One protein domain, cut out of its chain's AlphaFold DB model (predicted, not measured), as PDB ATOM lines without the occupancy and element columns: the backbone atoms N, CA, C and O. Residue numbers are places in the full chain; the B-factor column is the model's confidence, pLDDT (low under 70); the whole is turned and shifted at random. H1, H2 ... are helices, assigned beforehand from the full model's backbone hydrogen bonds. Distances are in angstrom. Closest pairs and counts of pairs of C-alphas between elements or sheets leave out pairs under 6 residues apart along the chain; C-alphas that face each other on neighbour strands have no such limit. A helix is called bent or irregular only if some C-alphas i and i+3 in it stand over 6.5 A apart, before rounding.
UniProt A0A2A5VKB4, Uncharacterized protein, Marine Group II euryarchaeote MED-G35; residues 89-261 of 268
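AT A GLANCE: This is residues 89 to 261 of the 268 residues of an uncharacterized protein of Marine Group II euryarchaeote MED-G35 (UniProt A0A2A5VKB4). H1, H3b, H4 and H5b make an elongated up-and-down bundle, each running against the one before it. H4 reaches beyond it at one end, where H3a and H5a pack on H4 and H2b packs on H3a. The 173 printed residues hold six named helices, H1 to H6 in chain order, and no named strand: all helix, compact, radius of gyration of the C-alphas 17.9 A, spans 57 by 35 by 27 A.

HOW THE PARTS SIT: H1, residues 89 to 106, touches H5b, residues 239 to 250, opposite ways at a shallow tilt of 13 degrees; the closest C-alphas, of Ala 96 and Ala 246, are 4.7 A apart. H2b, residues 131 to 143, and H3a, residues 149 to 163, form a helical hairpin, closest at C-alphas 141 and 152, 5.4 A. H3b, residues 166 to 178, and H4, residues 187 to 221, form another, closest at C-alphas 176 and 195, 4.3 A. H4 touches H5b at a shallow tilt of 33 degrees, only just short of steep, closest at C-alphas 199 and 250, 5.3 A. H6, residues 256 to 261, is close to H1 but not clearly touching, closest at C-alphas 92 and 257, 6.8 A. Not every O i to N i+4 pair is within hydrogen-bond range in H2b (8 of 9), H5a, residues 223 to 236 (5 of 10), and H5b (5 of 8).

IN THESE COORDINATES: H1 begins at C-alpha 89 (169.144, 248.988, 188.898) and is 25.7 A long. By hydrogen bonds H2, residues 116 to 143 with H2a to 128, H3, residues 149 to 178, and H5, residues 223 to 250, were each assigned as one helix but are bent: C-alphas 128 and 131 are 7.9 A apart, 163 and 166 7.3 A, 236 and 239 8.5 A. H5a is irregular, with C-alphas 227 and 230 7.1 A apart. H4 is 49.6 A long. H6 ends at C-alpha 261 (158.280, 241.619, 193.335).

THE WHOLE: The farthest C-alphas, of Gly 146 and Pro 185, are 58.3 A apart. The printed part has no cut, and no link is long. The pLDDT is under 70 at residues 179 to 185, 188 and 257.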
ATOM      1  N   TYR A  89     168.989 248.102 190.046       85.56
ATOM      2  CA  TYR A  89     169.144 248.988 188.898       85.56
ATOM      3  C   TYR A  89     169.846 248.311 187.715       85.56
ATOM      4  O   TYR A  89     169.425 248.452 186.569       85.56
ATOM      5  N   HIS A  90     170.899 247.538 187.972       86.69
ATOM      6  CA  HIS A  90     171.663 246.897 186.911       86.69
ATOM      7  C   HIS A  90     170.826 245.825 186.199       86.69
ATOM      8  O   HIS A  90     170.832 245.745 184.971       86.69
ATOM      9  N   LYS A  91     170.019 245.065 186.949       89.19
ATOM     10  CA  LYS A  91     169.047 244.120 186.375       89.19
ATOM     11  C   LYS A  91     167.976 244.837 185.542       89.19
ATOM     12  O   LYS A  91     167.663 244.387 184.442       89.19
ATOM     13  N   GLN A  92     167.446 245.956 186.037       91.06
ATOM     14  CA  GLN A  92     166.470 246.770 185.308       91.06
ATOM     15  C   GLN A  92     167.048 247.297 183.992       91.06
ATOM     16  O   GLN A  92     166.420 247.163 182.943       91.06
ATOM     17  N   LYS A  93     168.264 247.845 184.031       91.38
ATOM     18  CA  LYS A  93     168.969 248.362 182.856       91.38
ATOM     19  C   LYS A  93     169.248 247.268 181.824       91.38
ATOM     20  O   LYS A  93     169.077 247.510 180.630       91.38
ATOM     21  N   ILE A  94     169.623 246.060 182.262       91.88
ATOM     22  CA  ILE A  94     169.739 244.887 181.380       91.88
ATOM     23  C   ILE A  94     168.393 244.590 180.716       91.88
ATOM     24  O   ILE A  94     168.344 244.455 179.498       91.88
ATOM     25  N   GLY A  95     167.304 244.532 181.490       93.50
ATOM     26  CA  GLY A  95     165.962 244.273 180.960       93.50
ATOM     27  C   GLY A  95     165.514 245.322 179.940       93.50
ATOM     28  O   GLY A  95     165.057 244.973 178.856       93.50
ATOM     29  N   ALA A  96     165.727 246.600 180.249       95.06
ATOM     30  CA  ALA A  96     165.474 247.722 179.349       95.06
ATOM     31  C   ALA A  96     166.249 247.586 178.036       95.06
ATOM     32  O   ALA A  96     165.695 247.701 176.948       95.06
ATOM     33  N   THR A  97     167.539 247.287 178.145       94.94
ATOM     34  CA  THR A  97     168.428 247.137 176.993       94.94
ATOM     35  C   THR A  97     168.034 245.933 176.147       94.94
ATOM     36  O   THR A  97     167.993 246.034 174.927       94.94
ATOM     37  N   ALA A  98     167.686 244.808 176.774       95.38
ATOM     38  CA  ALA A  98     167.201 243.625 176.075       95.38
ATOM     39  C   ALA A  98     165.881 243.900 175.340       95.38
ATOM     40  O   ALA A  98     165.733 243.488 174.192       95.38
ATOM     41  N   LEU A  99     164.951 244.631 175.966       96.12
ATOM     42  CA  LEU A  99     163.694 245.038 175.338       96.12
ATOM     43  C   LEU A  99     163.940 245.946 174.127       96.12
ATOM     44  O   LEU A  99     163.369 245.705 173.066       96.12
ATOM     45  N   PHE A 100     164.827 246.935 174.269       96.62
ATOM     46  CA  PHE A 100     165.244 247.789 173.160       96.62
ATOM     47  C   PHE A 100     165.893 246.981 172.034       96.62
ATOM     48  O   PHE A 100     165.501 247.133 170.889       96.62
ATOM     49  N   PHE A 101     166.843 246.086 172.318       95.06
ATOM     50  CA  PHE A 101     167.474 245.293 171.258       95.06
ATOM     51  C   PHE A 101     166.501 244.326 170.586       95.06
ATOM     52  O   PHE A 101     166.611 244.101 169.384       95.06
ATOM     53  N   ALA A 102     165.535 243.773 171.319       94.50
ATOM     54  CA  ALA A 102     164.487 242.959 170.720       94.50
ATOM     55  C   ALA A 102     163.643 243.784 169.738       94.50
ATOM     56  O   ALA A 102     163.450 243.349 168.602       94.50
ATOM     57  N   SER A 103     163.198 244.987 170.127       94.81
ATOM     58  CA  SER A 103     162.484 245.858 169.189       94.81
ATOM     59  C   SER A 103     163.386 246.305 168.044       94.81
ATOM     60  O   SER A 103     162.952 246.283 166.904       94.81
ATOM     61  N   PHE A 104     164.649 246.632 168.303       94.62
ATOM     62  CA  PHE A 104     165.623 247.074 167.304       94.62
ATOM     63  C   PHE A 104     165.919 246.013 166.235       94.62
ATOM     64  O   PHE A 104     166.027 246.327 165.056       94.62
ATOM     65  N   LEU A 105     166.045 244.745 166.626       93.75
ATOM     66  CA  LEU A 105     166.408 243.661 165.709       93.75
ATOM     67  C   LEU A 105     165.235 243.161 164.868       93.75
ATOM     68  O   LEU A 105     165.416 242.851 163.692       93.75
ATOM     69  N   PHE A 106     164.066 243.022 165.490       91.12
ATOM     70  CA  PHE A 106     162.900 242.397 164.864       91.12
ATOM     71  C   PHE A 106     161.857 243.400 164.396       91.12
ATOM     72  O   PHE A 106     160.964 243.032 163.636       91.12
ATOM     73  N   GLY A 107     161.944 244.629 164.888       88.94
ATOM     74  CA  GLY A 107     160.977 245.654 164.591       88.94
ATOM     75  C   GLY A 107     161.175 246.296 163.241       88.94
ATOM     76  O   GLY A 107     162.266 246.282 162.682       88.94
ATOM     77  N   ASP A 108     160.087 246.879 162.770       92.38
ATOM     78  CA  ASP A 108     160.065 247.801 161.655       92.38
ATOM     79  C   ASP A 108     160.361 249.213 162.172       92.38
ATOM     80  O   ASP A 108     159.613 249.758 162.989       92.38
ATOM     81  N   TRP A 109     161.505 249.756 161.767       91.06
ATOM     82  CA  TRP A 109     162.032 251.033 162.250       91.06
ATOM     83  C   TRP A 109     162.000 252.134 161.204       91.06
ATOM     84  O   TRP A 109     162.354 253.272 161.519       91.06
ATOM     85  N   TRP A 110     161.596 251.816 159.979       85.75
ATOM     86  CA  TRP A 110     161.645 252.745 158.863       85.75
ATOM     87  C   TRP A 110     160.438 252.561 157.958       85.75
ATOM     88  O   TRP A 110     159.804 251.517 157.948       85.75
ATOM     89  N   TRP A 111     160.127 253.561 157.142       80.56
ATOM     90  CA  TRP A 111     158.946 253.514 156.277       80.56
ATOM     91  C   TRP A 111     158.977 252.394 155.221       80.56
ATOM     92  O   TRP A 111     157.949 252.094 154.617       80.56
ATOM     93  N   ASP A 112     160.139 251.783 154.973       83.62
ATOM     94  CA  ASP A 112     160.331 250.712 153.992       83.62
ATOM     95  C   ASP A 112     160.284 249.292 154.593       83.62
ATOM     96  O   ASP A 112     160.479 248.319 153.858       83.62
ATOM     97  N   GLY A 113     160.030 249.145 155.898       84.88
ATOM     98  CA  GLY A 113     160.072 247.845 156.570       84.88
ATOM     99  C   GLY A 113     161.431 247.493 157.184       84.88
ATOM    100  O   GLY A 113     161.623 246.364 157.655       84.88
ATOM    101  N   SER A 114     162.418 248.392 157.110       89.44
ATOM    102  CA  SER A 114     163.783 248.115 157.557       89.44
ATOM    103  C   SER A 114     163.872 247.871 159.063       89.44
ATOM    104  O   SER A 114     163.351 248.626 159.882       89.44
ATOM    105  N   ASN A 115     164.653 246.854 159.441       93.00
ATOM    106  CA  ASN A 115     165.032 246.648 160.838       93.00
ATOM    107  C   ASN A 115     165.949 247.764 161.357       93.00
ATOM    108  O   ASN A 115     166.505 248.542 160.580       93.00
ATOM    109  N   GLY A 116     166.180 247.799 162.669       91.62
ATOM    110  CA  GLY A 116     166.931 248.866 163.326       91.62
ATOM    111  C   GLY A 116     168.345 249.086 162.783       91.62
ATOM    112  O   GLY A 116     168.777 250.229 162.685       91.62
ATOM    113  N   PHE A 117     169.075 248.045 162.360       93.25
ATOM    114  CA  PHE A 117     170.419 248.241 161.792       93.25
ATOM    115  C   PHE A 117     170.384 248.865 160.396       93.25
ATOM    116  O   PHE A 117     171.193 249.746 160.113       93.25
ATOM    117  N   SER A 118     169.460 248.425 159.541       93.00
ATOM    118  CA  SER A 118     169.267 249.016 158.211       93.00
ATOM    119  C   SER A 118     168.754 250.454 158.331       93.00
ATOM    120  O   SER A 118     169.351 251.383 157.792       93.00
ATOM    121  N   ALA A 119     167.738 250.660 159.172       93.50
ATOM    122  CA  ALA A 119     167.182 251.970 159.487       93.50
ATOM    123  C   ALA A 119     168.227 252.922 160.094       93.50
ATOM    124  O   ALA A 119     168.194 254.116 159.832       93.50
ATOM    125  N   MET A 120     169.203 252.419 160.856       94.00
ATOM    126  CA  MET A 120     170.298 253.241 161.380       94.00
ATOM    127  C   MET A 120     171.209 253.779 160.268       94.00
ATOM    128  O   MET A 120     171.670 254.914 160.372       94.00
ATOM    129  N   ILE A 121     171.461 253.003 159.206       92.50
ATOM    130  CA  ILE A 121     172.212 253.489 158.035       92.50
ATOM    131  C   ILE A 121     171.424 254.623 157.369       92.50
ATOM    132  O   ILE A 121     171.990 255.690 157.139       92.50
ATOM    133  N   HIS A 122     170.115 254.444 157.176       91.50
ATOM    134  CA  HIS A 122     169.245 255.487 156.627       91.50
ATOM    135  C   HIS A 122     169.143 256.726 157.521       91.50
ATOM    136  O   HIS A 122     169.179 257.843 157.012       91.50
ATOM    137  N   SER A 123     169.117 256.573 158.848       91.88
ATOM    138  CA  SER A 123     169.193 257.713 159.768       91.88
ATOM    139  C   SER A 123     170.500 258.494 159.609       91.88
ATOM    140  O   SER A 123     170.485 259.721 159.657       91.88
ATOM    141  N   ILE A 124     171.639 257.815 159.427       92.75
ATOM    142  CA  ILE A 124     172.930 258.486 159.206       92.75
ATOM    143  C   ILE A 124     172.904 259.251 157.881       92.75
ATOM    144  O   ILE A 124     173.302 260.415 157.848       92.75
ATOM    145  N   GLU A 125     172.411 258.623 156.812       90.62
ATOM    146  CA  GLU A 125     172.230 259.280 155.516       90.62
ATOM    147  C   GLU A 125     171.343 260.522 155.663       90.62
ATOM    148  O   GLU A 125     171.772 261.615 155.288       90.62
ATOM    149  N   SER A 126     170.186 260.382 156.320       89.19
ATOM    150  CA  SER A 126     169.241 261.479 156.554       89.19
ATOM    151  C   SER A 126     169.897 262.648 157.294       89.19
ATOM    152  O   SER A 126     169.816 263.782 156.822       89.19
ATOM    153  N   VAL A 127     170.665 262.390 158.364       90.44
ATOM    154  CA  VAL A 127     171.428 263.438 159.075       90.44
ATOM    155  C   VAL A 127     172.421 264.145 158.149       90.44
ATOM    156  O   VAL A 127     172.555 265.368 158.207       90.44
ATOM    157  N   THR A 128     173.126 263.410 157.286       90.31
ATOM    158  CA  THR A 128     174.133 264.015 156.394       90.31
ATOM    159  C   THR A 128     173.526 264.868 155.282       90.31
ATOM    160  O   THR A 128     174.146 265.841 154.856       90.31
ATOM    161  N   THR A 129     172.316 264.539 154.832       89.50
ATOM    162  CA  THR A 129     171.605 265.275 153.776       89.50
ATOM    163  C   THR A 129     170.597 266.291 154.318       89.50
ATOM    164  O   THR A 129     170.029 267.062 153.544       89.50
ATOM    165  N   MET A 130     170.404 266.318 155.639       85.56
ATOM    166  CA  MET A 130     169.325 267.025 156.329       85.56
ATOM    167  C   MET A 130     169.164 268.500 155.939       85.56
ATOM    168  O   MET A 130     168.038 268.926 155.703       85.56
ATOM    169  N   PRO A 131     170.236 269.313 155.823       81.50
ATOM    170  CA  PRO A 131     170.069 270.724 155.480       81.50
ATOM    171  C   PRO A 131     169.387 270.941 154.123       81.50
ATOM    172  O   PRO A 131     168.571 271.849 153.995       81.50
ATOM    173  N   GLY A 132     169.703 270.103 153.129       84.88
ATOM    174  CA  GLY A 132     169.047 270.140 151.820       84.88
ATOM    175  C   GLY A 132     167.643 269.548 151.884       84.88
ATOM    176  O   GLY A 132     166.691 270.187 151.449       84.88
ATOM    177  N   SER A 133     167.494 268.382 152.524       83.06
ATOM    178  CA  SER A 133     166.200 267.696 152.587       83.06
ATOM    179  C   SER A 133     165.133 268.486 153.345       83.06
ATOM    180  O   SER A 133     163.962 268.384 152.995       83.06
ATOM    181  N   LEU A 134     165.500 269.298 154.342       87.06
ATOM    182  CA  LEU A 134     164.566 270.174 155.059       87.06
ATOM    183  C   LEU A 134     163.970 271.252 154.146       87.06
ATOM    184  O   LEU A 134     162.769 271.512 154.210       87.06
ATOM    185  N   ILE A 135     164.802 271.872 153.302       88.56
ATOM    186  CA  ILE A 135     164.361 272.895 152.345       88.56
ATOM    187  C   ILE A 135     163.491 272.239 151.276       88.56
ATOM    188  O   ILE A 135     162.369 272.685 151.050       88.56
ATOM    189  N   ASP A 136     163.968 271.134 150.702       89.56
ATOM    190  CA  ASP A 136     163.245 270.394 149.667       89.56
ATOM    191  C   ASP A 136     161.895 269.873 150.191       89.56
ATOM    192  O   ASP A 136     160.883 269.968 149.501       89.56
ATOM    193  N   SER A 137     161.846 269.384 151.435       89.25
ATOM    194  CA  SER A 137     160.603 268.931 152.079       89.25
ATOM    195  C   SER A 137     159.637 270.091 152.289       89.25
ATOM    196  O   SER A 137     158.462 269.984 151.949       89.25
ATOM    197  N   TYR A 138     160.115 271.223 152.808       91.75
ATOM    198  CA  TYR A 138     159.284 272.413 152.972       91.75
ATOM    199  C   TYR A 138     158.699 272.893 151.632       91.75
ATOM    200  O   TYR A 138     157.499 273.180 151.536       91.75
ATOM    201  N   GLU A 139     159.525 272.958 150.587       92.12
ATOM    202  CA  GLU A 139     159.083 273.330 149.242       92.12
ATOM    203  C   GLU A 139     158.077 272.319 148.691       92.12
ATOM    204  O   GLU A 139     157.041 272.719 148.162       92.12
ATOM    205  N   PHE A 140     158.311 271.023 148.885       92.50
ATOM    206  CA  PHE A 140     157.389 269.960 148.492       92.50
ATOM    207  C   PHE A 140     156.014 270.115 149.156       92.50
ATOM    208  O   PHE A 140     154.993 270.149 148.468       92.50
ATOM    209  N   TRP A 141     155.960 270.300 150.477       92.81
ATOM    210  CA  TRP A 141     154.694 270.453 151.204       92.81
ATOM    211  C   TRP A 141     153.914 271.711 150.801       92.81
ATOM    212  O   TRP A 141     152.685 271.690 150.712       92.81
ATOM    213  N   THR A 142     154.612 272.815 150.541       94.62
ATOM    214  CA  THR A 142     153.965 274.081 150.161       94.62
ATOM    215  C   THR A 142     153.544 274.118 148.693       94.62
ATOM    216  O   THR A 142     152.498 274.689 148.379       94.62
ATOM    217  N   SER A 143     154.315 273.508 147.790       93.75
ATOM    218  CA  SER A 143     154.048 273.532 146.346       93.75
ATOM    219  C   SER A 143     153.104 272.422 145.886       93.75
ATOM    220  O   SER A 143     152.129 272.713 145.193       93.75
ATOM    221  N   GLU A 144     153.348 271.176 146.294       92.31
ATOM    222  CA  GLU A 144     152.582 270.014 145.828       92.31
ATOM    223  C   GLU A 144     151.285 269.836 146.624       92.31
ATOM    224  O   GLU A 144     150.228 269.560 146.053       92.31
ATOM    225  N   PHE A 145     151.339 270.043 147.943       89.00
ATOM    226  CA  PHE A 145     150.181 269.873 148.830       89.00
ATOM    227  C   PHE A 145     149.464 271.185 149.163       89.00
ATOM    228  O   PHE A 145     148.391 271.158 149.767       89.00
ATOM    229  N   GLY A 146     150.016 272.335 148.761       92.06
ATOM    230  CA  GLY A 146     149.397 273.643 148.991       92.06
ATOM    231  C   GLY A 146     149.263 274.012 150.471       92.06
ATOM    232  O   GLY A 146     148.395 274.819 150.820       92.06
ATOM    233  N   LEU A 147     150.075 273.411 151.346       93.19
ATOM    234  CA  LEU A 147     150.041 273.690 152.778       93.19
ATOM    235  C   LEU A 147     150.541 275.105 153.066       93.19
ATOM    236  O   LEU A 147     151.395 275.651 152.365       93.19
ATOM    237  N   ASN A 148     150.018 275.710 154.135       94.56
ATOM    238  CA  ASN A 148     150.594 276.958 154.618       94.56
ATOM    239  C   ASN A 148     151.994 276.700 155.206       94.56
ATOM    240  O   ASN A 148     152.356 275.574 155.548       94.56
ATOM    241  N   ALA A 149     152.785 277.767 155.338       93.19
ATOM    242  CA  ALA A 149     154.176 277.655 155.765       93.19
ATOM    243  C   ALA A 149     154.342 276.986 157.142       93.19
ATOM    244  O   ALA A 149     155.294 276.239 157.345       93.19
ATOM    245  N   LEU A 150     153.430 277.240 158.085       93.19
ATOM    246  CA  LEU A 150     153.522 276.688 159.436       93.19
ATOM    247  C   LEU A 150     153.247 275.179 159.433       93.19
ATOM    248  O   LEU A 150     154.018 274.424 160.017       93.19
ATOM    249  N   ASP A 151     152.210 274.747 158.721       94.12
ATOM    250  CA  ASP A 151     151.850 273.335 158.569       94.12
ATOM    251  C   ASP A 151     152.973 272.541 157.885       94.12
ATOM    252  O   ASP A 151     153.367 271.473 158.361       94.12
ATOM    253  N   ALA A 152     153.565 273.107 156.828       94.06
ATOM    254  CA  ALA A 152     154.713 272.519 156.140       94.06
ATOM    255  C   ALA A 152     155.933 272.361 157.066       94.06
ATOM    256  O   ALA A 152     156.597 271.322 157.044       94.06
ATOM    257  N   ILE A 153     156.222 273.360 157.911       92.94
ATOM    258  CA  ILE A 153     157.314 273.291 158.895       92.94
ATOM    259  C   ILE A 153     157.047 272.192 159.930       92.94
ATOM    260  O   ILE A 153     157.954 271.416 160.231       92.94
ATOM    261  N   LEU A 154     155.822 272.099 160.459       93.88
ATOM    262  CA  LEU A 154     155.464 271.086 161.457       93.88
ATOM    263  C   LEU A 154     155.640 269.664 160.914       93.88
ATOM    264  O   LEU A 154     156.277 268.838 161.572       93.88
ATOM    265  N   ILE A 155     155.146 269.396 159.702       92.94
ATOM    266  CA  ILE A 155     155.314 268.089 159.050       92.94
ATOM    267  C   ILE A 155     156.796 267.805 158.801       92.94
ATOM    268  O   ILE A 155     157.272 266.718 159.123       92.94
ATOM    269  N   THR A 156     157.542 268.786 158.286       93.44
ATOM    270  CA  THR A 156     158.976 268.633 157.995       93.44
ATOM    271  C   THR A 156     159.773 268.266 159.248       93.44
ATOM    272  O   THR A 156     160.604 267.359 159.209       93.44
ATOM    273  N   ILE A 157     159.505 268.930 160.378       92.62
ATOM    274  CA  ILE A 157     160.158 268.628 161.660       92.62
ATOM    275  C   ILE A 157     159.731 267.250 162.178       92.62
ATOM    276  O   ILE A 157     160.581 266.494 162.645       92.62
ATOM    277  N   SER A 158     158.443 266.907 162.094       94.19
ATOM    278  CA  SER A 158     157.935 265.595 162.514       94.19
ATOM    279  C   SER A 158     158.614 264.455 161.749       94.19
ATOM    280  O   SER A 158     159.179 263.560 162.375       94.19
ATOM    281  N   TRP A 159     158.658 264.540 160.417       91.12
ATOM    282  CA  TRP A 159     159.355 263.573 159.564       91.12
ATOM    283  C   TRP A 159     160.839 263.479 159.908       91.12
ATOM    284  O   TRP A 159     161.363 262.396 160.137       91.12
ATOM    285  N   SER A 160     161.494 264.629 160.050       92.88
ATOM    286  CA  SER A 160     162.904 264.709 160.426       92.88
ATOM    287  C   SER A 160     163.217 264.026 161.760       92.88
ATOM    288  O   SER A 160     164.254 263.382 161.900       92.88
ATOM    289  N   LEU A 161     162.341 264.168 162.758       94.25
ATOM    290  CA  LEU A 161     162.516 263.525 164.060       94.25
ATOM    291  C   LEU A 161     162.370 262.003 163.962       94.25
ATOM    292  O   LEU A 161     163.147 261.284 164.597       94.25
ATOM    293  N   TRP A 162     161.421 261.514 163.162       93.44
ATOM    294  CA  TRP A 162     161.277 260.083 162.893       93.44
ATOM    295  C   TRP A 162     162.483 259.520 162.144       93.44
ATOM    296  O   TRP A 162     163.018 258.491 162.568       93.44
ATOM    297  N   ASP A 163     162.991 260.241 161.145       91.81
ATOM    298  CA  ASP A 163     164.162 259.841 160.362       91.81
ATOM    299  C   ASP A 163     165.427 259.677 161.214       91.81
ATOM    300  O   ASP A 163     166.275 258.834 160.932       91.81
ATOM    301  N   ILE A 164     165.595 260.467 162.273       93.75
ATOM    302  CA  ILE A 164     166.776 260.353 163.145       93.75
ATOM    303  C   ILE A 164     166.530 259.467 164.368       93.75
ATOM    304  O   ILE A 164     167.474 259.163 165.101       93.75
ATOM    305  N   SER A 165     165.285 259.051 164.611       94.88
ATOM    306  CA  SER A 165     164.888 258.380 165.851       94.88
ATOM    307  C   SER A 165     165.695 257.108 166.108       94.88
ATOM    308  O   SER A 165     166.229 256.940 167.206       94.88
ATOM    309  N   THR A 166     165.883 256.262 165.095       94.62
ATOM    310  CA  THR A 166     166.655 255.016 165.195       94.62
ATOM    311  C   THR A 166     168.079 255.268 165.689       94.62
ATOM    312  O   THR A 166     168.532 254.630 166.644       94.62
ATOM    313  N   LEU A 167     168.770 256.243 165.090       95.56
ATOM    314  CA  LEU A 167     170.121 256.641 165.493       95.56
ATOM    315  C   LEU A 167     170.146 257.214 166.915       95.56
ATOM    316  O   LEU A 167     171.030 256.874 167.703       95.56
ATOM    317  N   VAL A 168     169.171 258.059 167.257       96.50
ATOM    318  CA  VAL A 168     169.064 258.695 168.577       96.50
ATOM    319  C   VAL A 168     168.836 257.657 169.677       96.50
ATOM    320  O   VAL A 168     169.552 257.674 170.682       96.50
ATOM    321  N   PHE A 169     167.899 256.723 169.491       96.75
ATOM    322  CA  PHE A 169     167.644 255.648 170.452       96.75
ATOM    323  C   PHE A 169     168.857 254.730 170.594       96.75
ATOM    324  O   PHE A 169     169.305 254.495 171.719       96.75
ATOM    325  N   PHE A 170     169.438 254.270 169.483       96.00
ATOM    326  CA  PHE A 170     170.635 253.429 169.524       96.00
ATOM    327  C   PHE A 170     171.786 254.123 170.262       96.00
ATOM    328  O   PHE A 170     172.347 253.565 171.208       96.00
ATOM    329  N   GLY A 171     172.089 255.372 169.893       95.38
ATOM    330  CA  GLY A 171     173.132 256.172 170.527       95.38
ATOM    331  C   GLY A 171     172.880 256.394 172.018       95.38
ATOM    332  O   GLY A 171     173.801 256.254 172.820       95.38
ATOM    333  N   GLY A 172     171.636 256.668 172.418       96.00
ATOM    334  CA  GLY A 172     171.274 256.838 173.825       96.00
ATOM    335  C   GLY A 172     171.428 255.555 174.645       96.00
ATOM    336  O   GLY A 172     171.974 255.595 175.749       96.00
ATOM    337  N   PHE A 173     171.027 254.398 174.110       95.25
ATOM    338  CA  PHE A 173     171.247 253.119 174.790       95.25
ATOM    339  C   PHE A 173     172.736 252.776 174.879       95.25
ATOM    340  O   PHE A 173     173.198 252.416 175.962       95.25
ATOM    341  N   VAL A 174     173.513 252.957 173.807       93.62
ATOM    342  CA  VAL A 174     174.973 252.757 173.834       93.62
ATOM    343  C   VAL A 174     175.639 253.688 174.851       93.62
ATOM    344  O   VAL A 174     176.424 253.221 175.679       93.62
ATOM    345  N   TYR A 175     175.280 254.974 174.856       91.75
ATOM    346  CA  TYR A 175     175.801 255.958 175.807       91.75
ATOM    347  C   TYR A 175     175.475 255.582 177.256       91.75
ATOM    348  O   TYR A 175     176.309 255.767 178.143       91.75
ATOM    349  N   SER A 176     174.311 254.970 177.501       91.94
ATOM    350  CA  SER A 176     173.942 254.502 178.838       91.94
ATOM    351  C   SER A 176     174.926 253.466 179.386       91.94
ATOM    352  O   SER A 176     175.167 253.451 180.593       91.94
ATOM    353  N   TRP A 177     175.509 252.622 178.527       85.06
ATOM    354  CA  TRP A 177     176.434 251.548 178.903       85.06
ATOM    355  C   TRP A 177     177.897 251.976 178.881       85.06
ATOM    356  O   TRP A 177     178.613 251.713 179.843       85.06
ATOM    357  N   GLY A 178     178.332 252.597 177.785       74.00
ATOM    358  CA  GLY A 178     179.736 252.936 177.558       74.00
ATOM    359  C   GLY A 178     180.169 254.252 178.198       74.00
ATOM    360  O   GLY A 178     181.359 254.448 178.421       74.00
ATOM    361  N   GLY A 179     179.221 255.138 178.515       65.88
ATOM    362  CA  GLY A 179     179.538 256.489 178.959       65.88
ATOM    363  C   GLY A 179     180.243 257.335 177.896       65.88
ATOM    364  O   GLY A 179     180.295 256.984 176.719       65.88
ATOM    365  N   GLY A 180     180.756 258.494 178.313       56.97
ATOM    366  CA  GLY A 180     181.724 259.267 177.525       56.97
ATOM    367  C   GLY A 180     183.154 258.763 177.752       56.97
ATOM    368  O   GLY A 180     183.381 257.973 178.658       56.97
ATOM    369  N   TYR A 181     184.124 259.269 176.984       52.31
ATOM    370  CA  TYR A 181     185.564 258.950 177.082       52.31
ATOM    371  C   TYR A 181     186.245 259.316 178.427       52.31
ATOM    372  O   TYR A 181     187.468 259.395 178.497       52.31
ATOM    373  N   GLU A 182     185.492 259.584 179.492       55.00
ATOM    374  CA  GLU A 182     186.038 259.942 180.802       55.00
ATOM    375  C   GLU A 182     186.401 258.677 181.593       55.00
ATOM    376  O   GLU A 182     185.525 257.936 182.045       55.00
ATOM    377  N   GLU A 183     187.705 258.445 181.775       54.59
ATOM    378  CA  GLU A 183     188.237 257.475 182.736       54.59
ATOM    379  C   GLU A 183     187.959 257.970 184.160       54.59
ATOM    380  O   GLU A 183     188.649 258.843 184.684       54.59
ATOM    381  N   ASP A 184     186.927 257.423 184.794       58.97
ATOM    382  CA  ASP A 184     186.568 257.731 186.176       58.97
ATOM    383  C   ASP A 184     186.632 256.423 187.004       58.97
ATOM    384  O   ASP A 184     186.069 255.406 186.581       58.97
ATOM    385  N   PRO A 185     187.361 256.396 188.141       63.00
ATOM    386  CA  PRO A 185     187.706 255.176 188.883       63.00
ATOM    387  C   PRO A 185     186.527 254.435 189.537       63.00
ATOM    388  O   PRO A 185     186.738 253.345 190.070       63.00
ATOM    389  N   ASN A 186     185.303 254.980 189.508       71.62
ATOM    390  CA  ASN A 186     184.107 254.307 190.026       71.62
ATOM    391  C   ASN A 186     183.178 253.804 188.894       71.62
ATOM    392  O   ASN A 186     182.277 254.532 188.462       71.62
ATOM    393  N   PRO A 187     183.323 252.546 188.437       70.00
ATOM    394  CA  PRO A 187     182.552 252.016 187.310       70.00
ATOM    395  C   PRO A 187     181.042 251.937 187.587       70.00
ATOM    396  O   PRO A 187     180.228 252.094 186.675       70.00
ATOM    397  N   GLU A 188     180.644 251.731 188.843       69.44
ATOM    398  CA  GLU A 188     179.239 251.562 189.213       69.44
ATOM    399  C   GLU A 188     178.508 252.910 189.297       69.44
ATOM    400  O   GLU A 188     177.443 253.082 188.694       69.44
ATOM    401  N   GLY A 189     179.133 253.908 189.933       72.69
ATOM    402  CA  GLY A 189     178.633 255.287 189.950       72.69
ATOM    403  C   GLY A 189     178.514 255.884 188.544       72.69
ATOM    404  O   GLY A 189     177.535 256.569 188.230       72.69
ATOM    405  N   ASN A 190     179.454 255.549 187.658       78.81
ATOM    406  CA  ASN A 190     179.415 255.948 186.254       78.81
ATOM    407  C   ASN A 190     178.232 255.337 185.503       78.81
ATOM    408  O   ASN A 190     177.509 256.056 184.812       78.81
ATOM    409  N   SER A 191     177.986 254.035 185.671       80.00
ATOM    410  CA  SER A 191     176.871 253.341 185.012       80.00
ATOM    411  C   SER A 191     175.510 253.961 185.358       80.00
ATOM    412  O   SER A 191     174.665 254.123 184.469       80.00
ATOM    413  N   ILE A 192     175.318 254.361 186.621       85.88
ATOM    414  CA  ILE A 192     174.118 255.070 187.097       85.88
ATOM    415  C   ILE A 192     174.044 256.477 186.492       85.88
ATOM    416  O   ILE A 192     173.007 256.873 185.953       85.88
ATOM    417  N   ARG A 193     175.149 257.232 186.535       86.50
ATOM    418  CA  ARG A 193     175.232 258.600 185.999       86.50
ATOM    419  C   ARG A 193     174.904 258.645 184.505       86.50
ATOM    420  O   ARG A 193     174.093 259.469 184.079       86.50
ATOM    421  N   PHE A 194     175.510 257.765 183.712       88.88
ATOM    422  CA  PHE A 194     175.290 257.699 182.266       88.88
ATOM    423  C   PHE A 194     173.908 257.164 181.914       88.88
ATOM    424  O   PHE A 194     173.260 257.706 181.017       88.88
ATOM    425  N   GLY A 195     173.407 256.178 182.659       90.88
ATOM    426  CA  GLY A 195     172.030 255.722 182.512       90.88
ATOM    427  C   GLY A 195     171.011 256.833 182.763       90.88
ATOM    428  O   GLY A 195     170.142 257.054 181.924       90.88
ATOM    429  N   LYS A 196     171.182 257.627 183.828       91.81
ATOM    430  CA  LYS A 196     170.315 258.780 184.129       91.81
ATOM    431  C   LYS A 196     170.377 259.882 183.070       91.81
ATOM    432  O   LYS A 196     169.338 260.447 182.717       91.81
ATOM    433  N   LYS A 197     171.570 260.186 182.544       93.50
ATOM    434  CA  LYS A 197     171.732 261.147 181.438       93.50
ATOM    435  C   LYS A 197     171.032 260.655 180.170       93.50
ATOM    436  O   LYS A 197     170.265 261.406 179.575       93.50
ATOM    437  N   SER A 198     171.250 259.389 179.811       95.19
ATOM    438  CA  SER A 198     170.628 258.753 178.642       95.19
ATOM    439  C   SER A 198     169.112 258.723 178.765       95.19
ATOM    440  O   SER A 198     168.422 259.128 177.840       95.19
ATOM    441  N   TYR A 199     168.598 258.317 179.930       95.69
ATOM    442  CA  TYR A 199     167.174 258.345 180.251       95.69
ATOM    443  C   TYR A 199     166.583 259.738 180.038       95.69
ATOM    444  O   TYR A 199     165.633 259.889 179.282       95.69
ATOM    445  N   THR A 200     167.172 260.755 180.671       95.69
ATOM    446  CA  THR A 200     166.683 262.136 180.586       95.69
ATOM    447  C   THR A 200     166.637 262.616 179.135       95.69
ATOM    448  O   THR A 200     165.622 263.149 178.692       95.69
ATOM    449  N   PHE A 201     167.715 262.397 178.381       97.38
ATOM    450  CA  PHE A 201     167.797 262.791 176.977       97.38
ATOM    451  C   PHE A 201     166.768 262.059 176.105       97.38
ATOM    452  O   PHE A 201     165.992 262.707 175.403       97.38
ATOM    453  N   LEU A 202     166.718 260.726 176.182       97.81
ATOM    454  CA  LEU A 202     165.794 259.917 175.388       97.81
ATOM    455  C   LEU A 202     164.336 260.181 175.759       97.81
ATOM    456  O   LEU A 202     163.477 260.132 174.883       97.81
ATOM    457  N   LEU A 203     164.042 260.497 177.021       97.00
ATOM    458  CA  LEU A 203     162.704 260.885 177.450       97.00
ATOM    459  C   LEU A 203     162.278 262.201 176.791       97.00
ATOM    460  O   LEU A 203     161.204 262.255 176.201       97.00
ATOM    461  N   TYR A 204     163.118 263.241 176.844       97.62
ATOM    462  CA  TYR A 204     162.812 264.513 176.182       97.62
ATOM    463  C   TYR A 204     162.673 264.354 174.671       97.62
ATOM    464  O   TYR A 204     161.738 264.900 174.089       97.62
ATOM    465  N   PHE A 205     163.555 263.570 174.051       98.00
ATOM    466  CA  PHE A 205     163.442 263.246 172.636       98.00
ATOM    467  C   PHE A 205     162.128 262.518 172.326       98.00
ATOM    468  O   PHE A 205     161.419 262.925 171.415       98.00
ATOM    469  N   SER A 206     161.747 261.512 173.121       97.69
ATOM    470  CA  SER A 206     160.489 260.769 172.946       97.69
ATOM    471  C   SER A 206     159.266 261.675 173.082       97.69
ATOM    472  O   SER A 206     158.323 261.565 172.304       97.69
ATOM    473  N   VAL A 207     159.283 262.603 174.045       97.12
ATOM    474  CA  VAL A 207     158.214 263.596 174.215       97.12
ATOM    475  C   VAL A 207     158.139 264.520 173.001       97.12
ATOM    476  O   VAL A 207     157.041 264.760 172.505       97.12
ATOM    477  N   ALA A 208     159.274 265.018 172.503       97.00
ATOM    478  CA  ALA A 208     159.311 265.861 171.309       97.00
ATOM    479  C   ALA A 208     158.816 265.108 170.063       97.00
ATOM    480  O   ALA A 208     158.005 265.648 169.317       97.00
ATOM    481  N   LEU A 209     159.248 263.857 169.891       96.44
ATOM    482  CA  LEU A 209     158.855 262.963 168.803       96.44
ATOM    483  C   LEU A 209     157.336 262.745 168.792       96.44
ATOM    484  O   LEU A 209     156.685 263.076 167.808       96.44
ATOM    485  N   ILE A 210     156.759 262.302 169.917       96.62
ATOM    486  CA  ILE A 210     155.308 262.087 170.052       96.62
ATOM    487  C   ILE A 210     154.533 263.397 169.870       96.62
ATOM    488  O   ILE A 210     153.504 263.422 169.202       96.62
ATOM    489  N   SER A 211     155.009 264.499 170.455       96.56
ATOM    490  CA  SER A 211     154.316 265.790 170.348       96.56
ATOM    491  C   SER A 211     154.268 266.274 168.900       96.56
ATOM    492  O   SER A 211     153.221 266.726 168.442       96.56
ATOM    493  N   MET A 212     155.382 266.164 168.172       96.31
ATOM    494  CA  MET A 212     155.439 266.544 166.760       96.31
ATOM    495  C   MET A 212     154.631 265.599 165.877       96.31
ATOM    496  O   MET A 212     154.012 266.064 164.925       96.31
ATOM    497  N   ASP A 213     154.576 264.310 166.208       95.25
ATOM    498  CA  ASP A 213     153.731 263.343 165.510       95.25
ATOM    499  C   ASP A 213     152.235 263.674 165.645       95.25
ATOM    500  O   ASP A 213     151.526 263.759 164.646       95.25
ATOM    501  N   ILE A 214     151.774 263.995 166.859       95.56
ATOM    502  CA  ILE A 214     150.394 264.447 167.098       95.56
ATOM    503  C   ILE A 214     150.100 265.733 166.318       95.56
ATOM    504  O   ILE A 214     149.044 265.852 165.700       95.56
ATOM    505  N   LEU A 215     151.014 266.710 166.344       95.38
ATOM    506  CA  LEU A 215     150.831 267.968 165.616       95.38
ATOM    507  C   LEU A 215     150.751 267.734 164.103       95.38
ATOM    508  O   LEU A 215     149.851 268.269 163.460       95.38
ATOM    509  N   SER A 216     151.638 266.904 163.554       93.94
ATOM    510  CA  SER A 216     151.614 266.493 162.145       93.94
ATOM    511  C   SER A 216     150.303 265.784 161.795       93.94
ATOM    512  O   SER A 216     149.659 266.118 160.802       93.94
ATOM    513  N   PHE A 217     149.831 264.882 162.656       94.38
ATOM    514  CA  PHE A 217     148.554 264.198 162.468       94.38
ATOM    515  C   PHE A 217     147.367 265.171 162.457       94.38
ATOM    516  O   PHE A 217     146.468 265.039 161.631       94.38
ATOM    517  N   VAL A 218     147.369 266.186 163.327       94.69
ATOM    518  CA  VAL A 218     146.338 267.238 163.327       94.69
ATOM    519  C   VAL A 218     146.373 268.063 162.040       94.69
ATOM    520  O   VAL A 218     145.310 268.461 161.565       94.69
ATOM    521  N   VAL A 219     147.551 268.309 161.462       93.25
ATOM    522  CA  VAL A 219     147.670 268.986 160.161       93.25
ATOM    523  C   VAL A 219     147.051 268.136 159.044       93.25
ATOM    524  O   VAL A 219     146.326 268.672 158.209       93.25
ATOM    525  N   TRP A 220     147.287 266.821 159.047       90.12
ATOM    526  CA  TRP A 220     146.781 265.910 158.013       90.12
ATOM    527  C   TRP A 220     145.285 265.604 158.123       90.12
ATOM    528  O   TRP A 220     144.560 265.683 157.131       90.12
ATOM    529  N   SER A 221     144.831 265.250 159.320       90.25
ATOM    530  CA  SER A 221     143.498 264.683 159.569       90.25
ATOM    531  C   SER A 221     142.536 265.704 160.189       90.25
ATOM    532  O   SER A 221     141.326 265.504 160.265       90.25
ATOM    533  N   GLY A 222     143.054 266.848 160.641       90.50
ATOM    534  CA  GLY A 222     142.286 267.848 161.370       90.50
ATOM    535  C   GLY A 222     142.111 267.514 162.856       90.50
ATOM    536  O   GLY A 222     142.254 266.383 163.317       90.50
ATOM    537  N   LEU A 223     141.764 268.537 163.642       90.31
ATOM    538  CA  LEU A 223     141.716 268.445 165.108       90.31
ATOM    539  C   LEU A 223     140.690 267.429 165.637       90.31
ATOM    540  O   LEU A 223     140.905 266.845 166.693       90.31
ATOM    541  N   LEU A 224     139.566 267.234 164.941       90.19
ATOM    542  CA  LEU A 224     138.512 266.317 165.394       90.19
ATOM    543  C   LEU A 224     138.913 264.845 165.250       90.19
ATOM    544  O   LEU A 224     138.463 264.020 166.040       90.19
ATOM    545  N   GLU A 225     139.777 264.534 164.286       91.12
ATOM    546  CA  GLU A 225     140.230 263.169 164.003       91.12
ATOM    547  C   GLU A 225     141.416 262.757 164.884       91.12
ATOM    548  O   GLU A 225     141.793 261.591 164.911       91.12
ATOM    549  N   VAL A 226     141.970 263.667 165.700       92.25
ATOM    550  CA  VAL A 226     143.078 263.359 166.625       92.25
ATOM    551  C   VAL A 226     142.737 262.245 167.626       92.25
ATOM    552  O   VAL A 226     143.631 261.632 168.198       92.25
ATOM    553  N   ILE A 227     141.451 261.955 167.843       93.12
ATOM    554  CA  ILE A 227     141.019 260.823 168.672       93.12
ATOM    555  C   ILE A 227     141.443 259.467 168.088       93.12
ATOM    556  O   ILE A 227     141.651 258.525 168.852       93.12
ATOM    557  N   ASP A 228     141.629 259.391 166.769       93.62
ATOM    558  CA  ASP A 228     142.066 258.189 166.056       93.62
ATOM    559  C   ASP A 228     143.599 258.080 165.988       93.62
ATOM    560  O   ASP A 228     144.133 257.017 165.660       93.62
ATOM    561  N   TRP A 229     144.324 259.141 166.378       95.38
ATOM    562  CA  TRP A 229     145.789 259.166 166.408       95.38
ATOM    563  C   TRP A 229     146.407 257.977 167.158       95.38
ATOM    564  O   TRP A 229     147.321 257.379 166.602       95.38
ATOM    565  N   PRO A 230     145.939 257.548 168.352       95.75
ATOM    566  CA  PRO A 230     146.545 256.410 169.043       95.75
ATOM    567  C   PRO A 230     146.489 255.107 168.234       95.75
ATOM    568  O   PRO A 230     147.402 254.291 168.333       95.75
ATOM    569  N   GLY A 231     145.424 254.906 167.447       95.12
ATOM    570  CA  GLY A 231     145.284 253.741 166.574       95.12
ATOM    571  C   GLY A 231     146.298 253.785 165.436       95.12
ATOM    572  O   GLY A 231     147.073 252.845 165.276       95.12
ATOM    573  N   SER A 232     146.351 254.915 164.729       92.69
ATOM    574  CA  SER A 232     147.330 255.160 163.665       92.69
ATOM    575  C   SER A 232     148.762 255.045 164.188       92.69
ATOM    576  O   SER A 232     149.583 254.336 163.623       92.69
ATOM    577  N   PHE A 233     149.064 255.664 165.325       93.88
ATOM    578  CA  PHE A 233     150.385 255.602 165.937       93.88
ATOM    579  C   PHE A 233     150.801 254.164 166.256       93.88
ATOM    580  O   PHE A 233     151.944 253.788 166.027       93.88
ATOM    581  N   LEU A 234     149.893 253.330 166.766       93.44
ATOM    582  CA  LEU A 234     150.202 251.922 167.015       93.44
ATOM    583  C   LEU A 234     150.405 251.128 165.725       93.44
ATOM    584  O   LEU A 234     151.199 250.196 165.728       93.44
ATOM    585  N   GLU A 235     149.713 251.470 164.646       91.00
ATOM    586  CA  GLU A 235     149.913 250.824 163.349       91.00
ATOM    587  C   GLU A 235     151.288 251.160 162.758       91.00
ATOM    588  O   GLU A 235     152.006 250.258 162.328       91.00
ATOM    589  N   TRP A 236     151.683 252.434 162.804       88.31
ATOM    590  CA  TRP A 236     152.903 252.931 162.155       88.31
ATOM    591  C   TRP A 236     154.155 252.881 163.039       88.31
ATOM    592  O   TRP A 236     155.266 252.755 162.531       88.31
ATOM    593  N   HIS A 237     153.998 252.980 164.362       92.25
ATOM    594  CA  HIS A 237     155.101 253.232 165.299       92.25
ATOM    595  C   HIS A 237     155.151 252.248 166.476       92.25
ATOM    596  O   HIS A 237     155.727 252.547 167.528       92.25
ATOM    597  N   PHE A 238     154.558 251.056 166.327       92.50
ATOM    598  CA  PHE A 238     154.533 250.039 167.385       92.50
ATOM    599  C   PHE A 238     155.924 249.745 167.969       92.50
ATOM    600  O   PHE A 238     156.104 249.706 169.187       92.50
ATOM    601  N   TRP A 239     156.929 249.543 167.118       93.69
ATOM    602  CA  TRP A 239     158.269 249.147 167.560       93.69
ATOM    603  C   TRP A 239     159.024 250.282 168.247       93.69
ATOM    604  O   TRP A 239     159.733 250.057 169.235       93.69
ATOM    605  N   GLN A 240     158.799 251.508 167.791       93.38
ATOM    606  CA  GLN A 240     159.303 252.719 168.413       93.38
ATOM    607  C   GLN A 240     158.617 252.949 169.768       93.38
ATOM    608  O   GLN A 240     159.293 253.319 170.726       93.38
ATOM    609  N   LEU A 241     157.328 252.614 169.929       94.62
ATOM    610  CA  LEU A 241     156.659 252.622 171.239       94.62
ATOM    611  C   LEU A 241     157.294 251.630 172.224       94.62
ATOM    612  O   LEU A 241     157.477 251.952 173.403       94.62
ATOM    613  N   VAL A 242     157.666 250.434 171.755       95.69
ATOM    614  CA  VAL A 242     158.402 249.460 172.579       95.69
ATOM    615  C   VAL A 242     159.753 250.038 173.012       95.69
ATOM    616  O   VAL A 242     160.123 249.919 174.181       95.69
ATOM    617  N   ALA A 243     160.464 250.727 172.116       95.38
ATOM    618  CA  ALA A 243     161.725 251.389 172.447       95.38
ATOM    619  C   ALA A 243     161.552 252.544 173.447       95.38
ATOM    620  O   ALA A 243     162.307 252.627 174.415       95.38
ATOM    621  N   ILE A 244     160.526 253.385 173.282       95.75
ATOM    622  CA  ILE A 244     160.165 254.447 174.235       95.75
ATOM    623  C   ILE A 244     159.861 253.845 175.610       95.75
ATOM    624  O   ILE A 244     160.321 254.345 176.636       95.75
ATOM    625  N   THR A 245     159.146 252.721 175.646       95.44
ATOM    626  CA  THR A 245     158.867 252.001 176.896       95.44
ATOM    627  C   THR A 245     160.155 251.475 177.532       95.44
ATOM    628  O   THR A 245     160.331 251.575 178.748       95.44
ATOM    629  N   ALA A 246     161.097 250.978 176.727       96.50
ATOM    630  CA  ALA A 246     162.397 250.527 177.208       96.50
ATOM    631  C   ALA A 246     163.210 251.657 177.869       96.50
ATOM    632  O   ALA A 246     163.908 251.399 178.851       96.50
ATOM    633  N   VAL A 247     163.081 252.911 177.413       96.69
ATOM    634  CA  VAL A 247     163.763 254.073 178.024       96.69
ATOM    635  C   VAL A 247     163.462 254.189 179.517       96.69
ATOM    636  O   VAL A 247     164.357 254.521 180.292       96.69
ATOM    637  N   ILE A 248     162.242 253.854 179.952       93.50
ATOM    638  CA  ILE A 248     161.824 253.936 181.363       93.50
ATOM    639  C   ILE A 248     162.754 253.124 182.274       93.50
ATOM    640  O   ILE A 248     163.046 253.545 183.395       93.50
ATOM    641  N   GLY A 249     163.259 251.986 181.796       91.69
ATOM    642  CA  GLY A 249     164.154 251.136 182.574       91.69
ATOM    643  C   GLY A 249     165.595 251.656 182.673       91.69
ATOM    644  O   GLY A 249     166.370 251.140 183.475       91.69
ATOM    645  N   LEU A 250     165.962 252.713 181.940       93.31
ATOM    646  CA  LEU A 250     167.252 253.393 182.115       93.31
ATOM    647  C   LEU A 250     167.276 254.319 183.341       93.31
ATOM    648  O   LEU A 250     168.364 254.673 183.805       93.31
ATOM    649  N   ASN A 251     166.107 254.695 183.874       92.50
ATOM    650  CA  ASN A 251     165.992 255.579 185.029       92.50
ATOM    651  C   ASN A 251     166.391 254.857 186.332       92.50
ATOM    652  O   ASN A 251     165.666 253.953 186.753       92.50
ATOM    653  N   PRO A 252     167.485 255.256 187.006       85.19
ATOM    654  CA  PRO A 252     167.885 254.644 188.272       85.19
ATOM    655  C   PRO A 252     166.952 254.961 189.441       85.19
ATOM    656  O   PRO A 252     166.957 254.228 190.422       85.19
ATOM    657  N   ASP A 253     166.144 256.018 189.330       85.81
ATOM    658  CA  ASP A 253     165.198 256.420 190.376       85.81
ATOM    659  C   ASP A 253     163.884 255.611 190.305       85.81
ATOM    660  O   ASP A 253     163.022 255.715 191.177       85.81
ATOM    661  N   ASN A 254     163.709 254.812 189.251       80.44
ATOM    662  CA  ASN A 254     162.599 253.884 189.114       80.44
ATOM    663  C   ASN A 254     163.080 252.526 189.633       80.44
ATOM    664  O   ASN A 254     163.940 251.934 188.994       80.44
ATOM    665  N   ASP A 255     162.547 252.029 190.754       74.19
ATOM    666  CA  ASP A 255     162.760 250.630 191.155       74.19
ATOM    667  C   ASP A 255     161.606 249.773 190.624       74.19
ATOM    668  O   ASP A 255     160.619 249.478 191.307       74.19
ATOM    669  N   LEU A 256     161.687 249.426 189.336       75.31
ATOM    670  CA  LEU A 256     160.691 248.556 188.713       75.31
ATOM    671  C   LEU A 256     160.759 247.135 189.273       75.31
ATOM    672  O   LEU A 256     159.744 246.439 189.264       75.31
ATOM    673  N   TRP A 257     161.922 246.709 189.776       69.38
ATOM    674  CA  TRP A 257     162.086 245.345 190.258       69.38
ATOM    675  C   TRP A 257     161.417 245.124 191.607       69.38
ATOM    676  O   TRP A 257     160.687 244.148 191.779       69.38
ATOM    677  N   GLU A 258     161.598 246.056 192.538       71.94
ATOM    678  CA  GLU A 258     160.902 246.046 193.823       71.94
ATOM    679  C   GLU A 258     159.380 246.138 193.629       71.94
ATOM    680  O   GLU A 258     158.610 245.402 194.256       71.94
ATOM    681  N   ARG A 259     158.924 246.965 192.681       74.94
ATOM    682  CA  ARG A 259     157.499 247.054 192.317       74.94
ATOM    683  C   ARG A 259     156.951 245.750 191.740       74.94
ATOM    684  O   ARG A 259     155.836 245.360 192.068       74.94
ATOM    685  N   PHE A 260     157.710 245.055 190.901       72.94
ATOM    686  CA  PHE A 260     157.256 243.786 190.331       72.94
ATOM    687  C   PHE A 260     157.202 242.675 191.389       72.94
ATOM    688  O   PHE A 260     156.222 241.932 191.455       72.94
ATOM    689  N   ASN A 261     158.214 242.606 192.257       73.56
ATOM    690  CA  ASN A 261     158.280 241.619 193.335       73.56
ATOM    691  C   ASN A 261     157.190 241.853 194.392       73.56
ATOM    692  O   ASN A 261     156.555 240.901 194.842       73.56
TER     693      ASN A 261